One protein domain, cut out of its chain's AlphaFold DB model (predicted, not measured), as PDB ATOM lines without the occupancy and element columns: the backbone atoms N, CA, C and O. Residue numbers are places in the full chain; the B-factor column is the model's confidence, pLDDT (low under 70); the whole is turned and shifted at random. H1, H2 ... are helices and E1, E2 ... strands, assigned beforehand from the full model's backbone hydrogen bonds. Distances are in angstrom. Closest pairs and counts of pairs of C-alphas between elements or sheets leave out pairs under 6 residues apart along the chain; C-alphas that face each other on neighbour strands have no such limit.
ATOM      1  N   LEU A   3     -40.212  46.654 -13.819       90.19
ATOM      2  CA  LEU A   3     -39.067  47.323 -14.426       90.19
ATOM      3  C   LEU A   3     -37.790  46.538 -14.120       90.19
ATOM      4  O   LEU A   3     -37.531  46.196 -12.966       90.19
ATOM      5  N   GLU A   4     -36.981  46.290 -15.145       91.00
ATOM      6  CA  GLU A   4     -35.630  45.766 -14.960       91.00
ATOM      7  C   GLU A   4     -34.670  46.911 -14.621       91.00
ATOM      8  O   GLU A   4     -34.632  47.925 -15.319       91.00
ATOM      9  N   VAL A   5     -33.885  46.741 -13.559       90.94
ATOM     10  CA  VAL A   5     -32.829  47.672 -13.143       90.94
ATOM     11  C   VAL A   5     -31.538  46.909 -12.884       90.94
ATOM     12  O   VAL A   5     -31.551  45.731 -12.526       90.94
ATOM     13  N   LYS A   6     -30.398  47.578 -13.036       90.62
ATOM     14  CA  LYS A   6     -29.086  46.998 -12.731       90.62
ATOM     15  C   LYS A   6     -28.535  47.635 -11.470       90.62
ATOM     16  O   LYS A   6     -28.533  48.854 -11.330       90.62
ATOM     17  N   SER A   7     -28.055  46.809 -10.549       87.31
ATOM     18  CA  SER A   7     -27.337  47.306  -9.377       87.31
ATOM     19  C   SER A   7     -25.964  47.866  -9.779       87.31
ATOM     20  O   SER A   7     -25.465  47.593 -10.872       87.31
ATOM     21  N   ARG A   8     -25.302  48.596  -8.868       85.88
ATOM     22  CA  ARG A   8     -23.929  49.103  -9.061       85.88
ATOM     23  C   ARG A   8     -22.919  48.015  -9.448       85.88
ATOM     24  O   ARG A   8     -21.947  48.313 -10.126       85.88
ATOM     25  N   ASN A   9     -23.143  46.766  -9.034       88.00
ATOM     26  CA  ASN A   9     -22.287  45.626  -9.387       88.00
ATOM     27  C   ASN A   9     -22.674  44.940 -10.719       88.00
ATOM     28  O   ASN A   9     -22.133  43.886 -11.036       88.00
ATOM     29  N   GLY A  10     -23.631  45.493 -11.470       88.31
ATOM     30  CA  GLY A  10     -24.114  44.942 -12.738       88.31
ATOM     31  C   GLY A  10     -25.137  43.811 -12.609       88.31
ATOM     32  O   GLY A  10     -25.635  43.339 -13.629       88.31
ATOM     33  N   GLN A  11     -25.489  43.386 -11.391       90.94
ATOM     34  CA  GLN A  11     -26.509  42.362 -11.181       90.94
ATOM     35  C   GLN A  11     -27.895  42.892 -11.587       90.94
ATOM     36  O   GLN A  11     -28.293  43.954 -11.094       90.94
ATOM     37  N   PRO A  12     -28.632  42.173 -12.450       93.75
ATOM     38  CA  PRO A  12     -29.943  42.600 -12.907       93.75
ATOM     39  C   PRO A  12     -31.038  42.186 -11.908       93.75
ATOM     40  O   PRO A  12     -31.033  41.087 -11.335       93.75
ATOM     41  N   PHE A  13     -31.967  43.105 -11.671       94.06
ATOM     42  CA  PHE A  13     -33.109  42.948 -10.784       94.06
ATOM     43  C   PHE A  13     -34.388  43.263 -11.543       94.06
ATOM     44  O   PHE A  13     -34.483  44.290 -12.210       94.06
ATOM     45  N   MET A  14     -35.401  42.423 -11.363       94.94
ATOM     46  CA  MET A  14     -36.751  42.701 -11.832       94.94
ATOM     47  C   MET A  14     -37.565  43.248 -10.659       94.94
ATOM     48  O   MET A  14     -37.949  42.491  -9.766       94.94
ATOM     49  N   VAL A  15     -37.808  44.557 -10.651       93.31
ATOM     50  CA  VAL A  15     -38.598  45.239  -9.619       93.31
ATOM     51  C   VAL A  15     -40.060  45.268 -10.042       93.31
ATOM     52  O   VAL A  15     -40.363  45.632 -11.175       93.31
ATOM     53  N   MET A  16     -40.977  44.901  -9.150       92.69
ATOM     54  CA  MET A  16     -42.418  44.885  -9.435       92.69
ATOM     55  C   MET A  16     -43.265  45.075  -8.171       92.69
ATOM     56  O   MET A  16     -42.756  44.928  -7.058       92.69
ATOM     57  N   SER A  17     -44.556  45.383  -8.324       92.25
ATOM     58  CA  SER A  17     -45.500  45.306  -7.200       92.25
ATOM     59  C   SER A  17     -45.768  43.853  -6.791       92.25
ATOM     60  O   SER A  17     -45.626  42.936  -7.605       92.25
ATOM     61  N   ALA A  18     -46.196  43.636  -5.545       91.12
ATOM     62  CA  ALA A  18     -46.689  42.340  -5.073       91.12
ATOM     63  C   ALA A  18     -47.845  41.831  -5.954       91.12
ATOM     64  O   ALA A  18     -47.772  40.723  -6.475       91.12
ATOM     65  N   SER A  19     -48.809  42.701  -6.269       90.31
ATOM     66  CA  SER A  19     -49.919  42.424  -7.192       90.31
ATOM     67  C   SER A  19     -49.449  41.949  -8.579       90.31
ATOM     68  O   SER A  19     -50.000  41.007  -9.153       90.31
ATOM     69  N   ALA A  20     -48.388  42.558  -9.121       91.12
ATOM     70  CA  ALA A  20     -47.807  42.151 -10.398       91.12
ATOM     71  C   ALA A  20     -47.087  40.800 -10.317       91.12
ATOM     72  O   ALA A  20     -47.105  40.061 -11.300       91.12
ATOM     73  N   ARG A  21     -46.477  40.470  -9.172       94.06
ATOM     74  CA  ARG A  21     -45.878  39.151  -8.941       94.06
ATOM     75  C   ARG A  21     -46.946  38.066  -8.838       94.06
ATOM     76  O   ARG A  21     -46.804  37.041  -9.492       94.06
ATOM     77  N   ASP A  22     -48.022  38.319  -8.101       93.69
ATOM     78  CA  ASP A  22     -49.123  37.363  -7.908       93.69
ATOM     79  C   ASP A  22     -49.900  37.091  -9.206       93.69
ATOM     80  O   ASP A  22     -50.523  36.045  -9.371       93.69
ATOM     81  N   SER A  23     -49.820  38.016 -10.165       94.50
ATOM     82  CA  SER A  23     -50.372  37.844 -11.512       94.50
ATOM     83  C   SER A  23     -49.532  36.916 -12.405       94.50
ATOM     84  O   SER A  23     -49.965  36.580 -13.509       94.50
ATOM     85  N   LEU A  24     -48.320  36.528 -11.984       95.75
ATOM     86  CA  LEU A  24     -47.459  35.633 -12.751       95.75
ATOM     87  C   LEU A  24     -47.851  34.175 -12.539       95.75
ATOM     88  O   LEU A  24     -48.089  33.702 -11.432       95.75
ATOM     89  N   THR A  25     -47.805  33.413 -13.624       97.56
ATOM     90  CA  THR A  25     -47.804  31.954 -13.531       97.56
ATOM     91  C   THR A  25     -46.430  31.449 -13.085       97.56
ATOM     92  O   THR A  25     -45.399  32.060 -13.384       97.56
ATOM     93  N   ILE A  26     -46.387  30.275 -12.448       96.56
ATOM     94  CA  ILE A  26     -45.132  29.630 -12.017       96.56
ATOM     95  C   ILE A  26     -44.103  29.519 -13.168       96.56
ATOM     96  O   ILE A  26     -42.926  29.815 -12.939       96.56
ATOM     97  N   PRO A  27     -44.480  29.135 -14.409       97.62
ATOM     98  CA  PRO A  27     -43.536  29.129 -15.527       97.62
ATOM     99  C   PRO A  27     -42.965  30.515 -15.852       97.62
ATOM    100  O   PRO A  27     -41.768  30.626 -16.110       97.62
ATOM    101  N   GLN A  28     -43.780  31.574 -15.811       96.19
ATOM    102  CA  GLN A  28     -43.322  32.941 -16.077       96.19
ATOM    103  C   GLN A  28     -42.368  33.436 -14.986       96.19
ATOM    104  O   GLN A  28     -41.298  33.955 -15.302       96.19
ATOM    105  N   GLU A  29     -42.712  33.221 -13.713       96.19
ATOM    106  CA  GLU A  29     -41.844  33.588 -12.589       96.19
ATOM    107  C   GLU A  29     -40.493  32.864 -12.672       96.19
ATOM    108  O   GLU A  29     -39.443  33.473 -12.447       96.19
ATOM    109  N   ARG A  30     -40.493  31.585 -13.075       96.69
ATOM    110  CA  ARG A  30     -39.266  30.805 -13.277       96.69
ATOM    111  C   ARG A  30     -38.397  31.369 -14.403       96.69
ATOM    112  O   ARG A  30     -37.184  31.481 -14.230       96.69
ATOM    113  N   VAL A  31     -38.997  31.735 -15.538       96.69
ATOM    114  CA  VAL A  31     -38.263  32.342 -16.662       96.69
ATOM    115  C   VAL A  31     -37.630  33.664 -16.231       96.69
ATOM    116  O   VAL A  31     -36.440  33.862 -16.450       96.69
ATOM    117  N   ILE A  32     -38.379  34.533 -15.549       95.31
ATOM    118  CA  ILE A  32     -37.859  35.818 -15.061       95.31
ATOM    119  C   ILE A  32     -36.717  35.592 -14.064       95.31
ATOM    120  O   ILE A  32     -35.650  36.186 -14.213       95.31
ATOM    121  N   SER A  33     -36.907  34.678 -13.108       94.62
ATOM    122  CA  SER A  33     -35.913  34.354 -12.072       94.62
ATOM    123  C   SER A  33     -34.622  33.738 -12.623       94.62
ATOM    124  O   SER A  33     -33.606  33.731 -11.934       94.62
ATOM    125  N   THR A  34     -34.644  33.220 -13.857       96.06
ATOM    126  CA  THR A  34     -33.448  32.683 -14.529       96.06
ATOM    127  C   THR A  34     -32.461  33.793 -14.896       96.06
ATOM    128  O   THR A  34     -31.252  33.577 -14.855       96.06
ATOM    129  N   TYR A  35     -32.966  34.981 -15.237       94.25
ATOM    130  CA  TYR A  35     -32.146  36.104 -15.705       94.25
ATOM    131  C   TYR A  35     -32.026  37.229 -14.680       94.25
ATOM    132  O   TYR A  35     -31.034  37.948 -14.678       94.25
ATOM    133  N   ASN A  36     -33.027  37.382 -13.818       94.94
ATOM    134  CA  ASN A  36     -33.176  38.515 -12.921       94.94
ATOM    135  C   ASN A  36     -33.465  38.051 -11.499       94.94
ATOM    136  O   ASN A  36     -34.267  37.145 -11.281       94.94
ATOM    137  N   LYS A  37     -32.922  38.753 -10.503       94.62
ATOM    138  CA  LYS A  37     -33.431  38.606  -9.137       94.62
ATOM    139  C   LYS A  37     -34.739  39.385  -9.002       94.62
ATOM    140  O   LYS A  37     -34.753  40.601  -9.184       94.62
ATOM    141  N   ILE A  38     -35.836  38.701  -8.677       94.62
ATOM    142  CA  ILE A  38     -37.135  39.352  -8.462       94.62
ATOM    143  C   ILE A  38     -37.127  40.095  -7.122       94.62
ATOM    144  O   ILE A  38     -36.820  39.514  -6.078       94.62
ATOM    145  N   LEU A  39     -37.492  41.375  -7.160       92.75
ATOM    146  CA  LEU A  39     -37.752  42.217  -5.998       92.75
ATOM    147  C   LEU A  39     -39.210  42.688  -6.061       92.75
ATOM    148  O   LEU A  39     -39.548  43.588  -6.829       92.75
ATOM    149  N   SER A  40     -40.074  42.071  -5.259       91.25
ATOM    150  CA  SER A  40     -41.481  42.465  -5.135       91.25
ATOM    151  C   SER A  40     -41.698  43.318  -3.894       91.25
ATOM    152  O   SER A  40     -41.296  42.918  -2.801       91.25
ATOM    153  N   VAL A  41     -42.362  44.457  -4.059       87.19
ATOM    154  CA  VAL A  41     -42.743  45.366  -2.971       87.19
ATOM    155  C   VAL A  41     -44.253  45.537  -2.932       87.19
ATOM    156  O   VAL A  41     -44.899  45.613  -3.977       87.19
ATOM    157  N   ASP A  42     -44.819  45.592  -1.732       86.38
ATOM    158  CA  ASP A  42     -46.225  45.933  -1.570       86.38
ATOM    159  C   ASP A  42     -46.435  47.417  -1.895       86.38
ATOM    160  O   ASP A  42     -45.789  48.297  -1.322       86.38
ATOM    161  N   LEU A  43     -47.305  47.671  -2.869       82.62
ATOM    162  CA  LEU A  43     -47.672  49.001  -3.342       82.62
ATOM    163  C   LEU A  43     -49.194  49.194  -3.347       82.62
ATOM    164  O   LEU A  43     -49.660  50.182  -3.910       82.62
ATOM    165  N   GLU A  44     -49.964  48.301  -2.713       80.62
ATOM    166  CA  GLU A  44     -51.432  48.277  -2.782       80.62
ATOM    167  C   GLU A  44     -52.047  49.636  -2.432       80.62
ATOM    168  O   GLU A  44     -52.913  50.144  -3.146       80.62
ATOM    169  N   THR A  45     -51.543  50.283  -1.376       79.00
ATOM    170  CA  THR A  45     -52.045  51.592  -0.939       79.00
ATOM    171  C   THR A  45     -51.843  52.667  -2.015       79.00
ATOM    172  O   THR A  45     -52.751  53.460  -2.267       79.00
ATOM    173  N   ILE A  46     -50.680  52.679  -2.675       78.06
ATOM    174  CA  ILE A  46     -50.310  53.670  -3.697       78.06
ATOM    175  C   ILE A  46     -51.012  53.392  -5.030       78.06
ATOM    176  O   ILE A  46     -51.462  54.335  -5.681       78.06
ATOM    177  N   GLU A  47     -51.139  52.125  -5.429       78.81
ATOM    178  CA  GLU A  47     -51.842  51.717  -6.652       78.81
ATOM    179  C   GLU A  47     -53.347  52.013  -6.549       78.81
ATOM    180  O   GLU A  47     -53.935  52.553  -7.485       78.81
ATOM    181  N   THR A  48     -53.951  51.733  -5.390       75.44
ATOM    182  CA  THR A  48     -55.402  51.849  -5.172       75.44
ATOM    183  C   THR A  48     -55.861  53.286  -4.928       75.44
ATOM    184  O   THR A  48     -56.907  53.688  -5.432       75.44
ATOM    185  N   HIS A  49     -55.094  54.078  -4.170       76.06
ATOM    186  CA  HIS A  49     -55.526  55.417  -3.740       76.06
ATOM    187  C   HIS A  49     -54.747  56.559  -4.402       76.06
ATOM    188  O   HIS A  49     -55.253  57.676  -4.478       76.06
ATOM    189  N   GLY A  50     -53.519  56.305  -4.864       67.81
ATOM    190  CA  GLY A  50     -52.620  57.327  -5.413       67.81
ATOM    191  C   GLY A  50     -52.387  57.241  -6.924       67.81
ATOM    192  O   GLY A  50     -51.756  58.136  -7.479       67.81
ATOM    193  N   GLY A  51     -52.853  56.177  -7.594       71.44
ATOM    194  CA  GLY A  51     -52.641  55.942  -9.029       71.44
ATOM    195  C   GLY A  51     -51.176  55.706  -9.436       71.44
ATOM    196  O   GLY A  51     -50.837  55.834 -10.612       71.44
ATOM    197  N   GLY A  52     -50.293  55.405  -8.477       72.12
ATOM    198  CA  GLY A  52     -48.860  55.205  -8.711       72.12
ATOM    199  C   GLY A  52     -48.498  53.762  -9.074       72.12
ATOM    200  O   GLY A  52     -49.294  52.848  -8.913       72.12
ATOM    201  N   SER A  53     -47.269  53.544  -9.553       72.69
ATOM    202  CA  SER A  53     -46.725  52.214  -9.871       72.69
ATOM    203  C   SER A  53     -45.294  52.067  -9.340       72.69
ATOM    204  O   SER A  53     -44.654  53.064  -9.012       72.69
ATOM    205  N   ALA A  54     -44.746  50.850  -9.311       71.19
ATOM    206  CA  ALA A  54     -43.380  50.563  -8.860       71.19
ATOM    207  C   ALA A  54     -42.360  51.363  -9.670       71.19
ATOM    208  O   ALA A  54     -41.388  51.866  -9.119       71.19
ATOM    209  N   ARG A  55     -42.627  51.563 -10.965       71.88
ATOM    210  CA  ARG A  55     -41.799  52.391 -11.845       71.88
ATOM    211  C   ARG A  55     -41.760  53.862 -11.419       71.88
ATOM    212  O   ARG A  55     -40.722  54.492 -11.561       71.88
ATOM    213  N   CYS A  56     -42.864  54.407 -10.908       76.06
ATOM    214  CA  CYS A  56     -42.945  55.801 -10.452       76.06
ATOM    215  C   CYS A  56     -42.238  56.028  -9.108       76.06
ATOM    216  O   CYS A  56     -41.944  57.168  -8.766       76.06
ATOM    217  N   MET A  57     -41.975  54.955  -8.356       79.75
ATOM    218  CA  MET A  57     -41.364  55.004  -7.023       79.75
ATOM    219  C   MET A  57     -39.846  54.768  -7.051       79.75
ATOM    220  O   MET A  57     -39.216  54.682  -5.999       79.75
TER     221      MET A  57
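What this domain is: This is residues 3 to 57 of the 63 residues of the protein "Amidinotransferase" of Bacteroidales bacterium (UniProt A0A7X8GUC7). What shape do these atoms make? They make a thin, flat piece with strands E2 and E3 of a small three-stranded sheet near its middle: E1 and E2 form a hairpin, and between E2 and E3 the chain loops out through H1 and H2. H3 lies far out toward one end of the length, the turn at residues 7 to 11 is at the other end, and the last stretch folds back to put H4 near E1 and E2. What is it built of? The printed part has 55 residues with four named helices and three named strands, in the order E1, E2, H1, H2, E3, H3, H4; the class is mixed, helices and strands, and the sheet, in the order E1, E2, E3, is mixed too. How spread out is it? It is only just compact, close to loose, with a radius of gyration of the C-alphas of 12.0 A and spans of 33 by 29 by 11 A.

How they stand to each other: How do the first strands pair? E1, residues 3 to 6, and E2, residues 12 to 17, form an antiparallel hairpin at 148 degrees, with N 5 and O 13 within hydrogen-bond range at 2.9 A. What follows E2? H1, residues 18 to 22, and H2, residues 26 to 35, each only graze the sheet; they are close but not clearly touching, the closest C-alphas being those of Arg 21 and Glu 29, 7.8 A apart. E3, residues 37 to 41, is parallel to E2 at 25 degrees, with N 39 and O 14 at 2.9 A; E2, H1, H2 and E3 make a strand-helix-strand unit, two parallel neighbour strands with helices between, and its crossover is right-handed. Where are the last helices? H3, residues 44 to 49, is not on the sheet and is apart from H2. H4, residues 54 to 57, only grazes the sheet; its closest C-alpha pair with E2 is Met 16 and Ala 54, 5.8 A. Are the helix backbones in order? Every O i to N i+4 pair is within hydrogen-bond range in H1 and H3, and 5 of 6 are in H2; H4 is too short for such a pair.

Where its parts are: Where does E1 begin? C-alpha 3 is at (-39.067, 47.323, -14.426). How long are the longer elements? From first to last C-alpha, E2 is 16.8 A, H2 15.0 A and E3 13.1 A. Where does H4 end? C-alpha 57 is at (-41.364, 55.004, -7.023).

The domain as a whole: How large is it? The two C-alphas farthest apart, those of Asn 9 and His 49, are 35.1 A apart. Is the printed part whole? It has no cut, and the six links between successive elements are tight. Where is confidence low? Residue 50 is the one printed residue with pLDDT under 70; the mean of the printed part is 88.1.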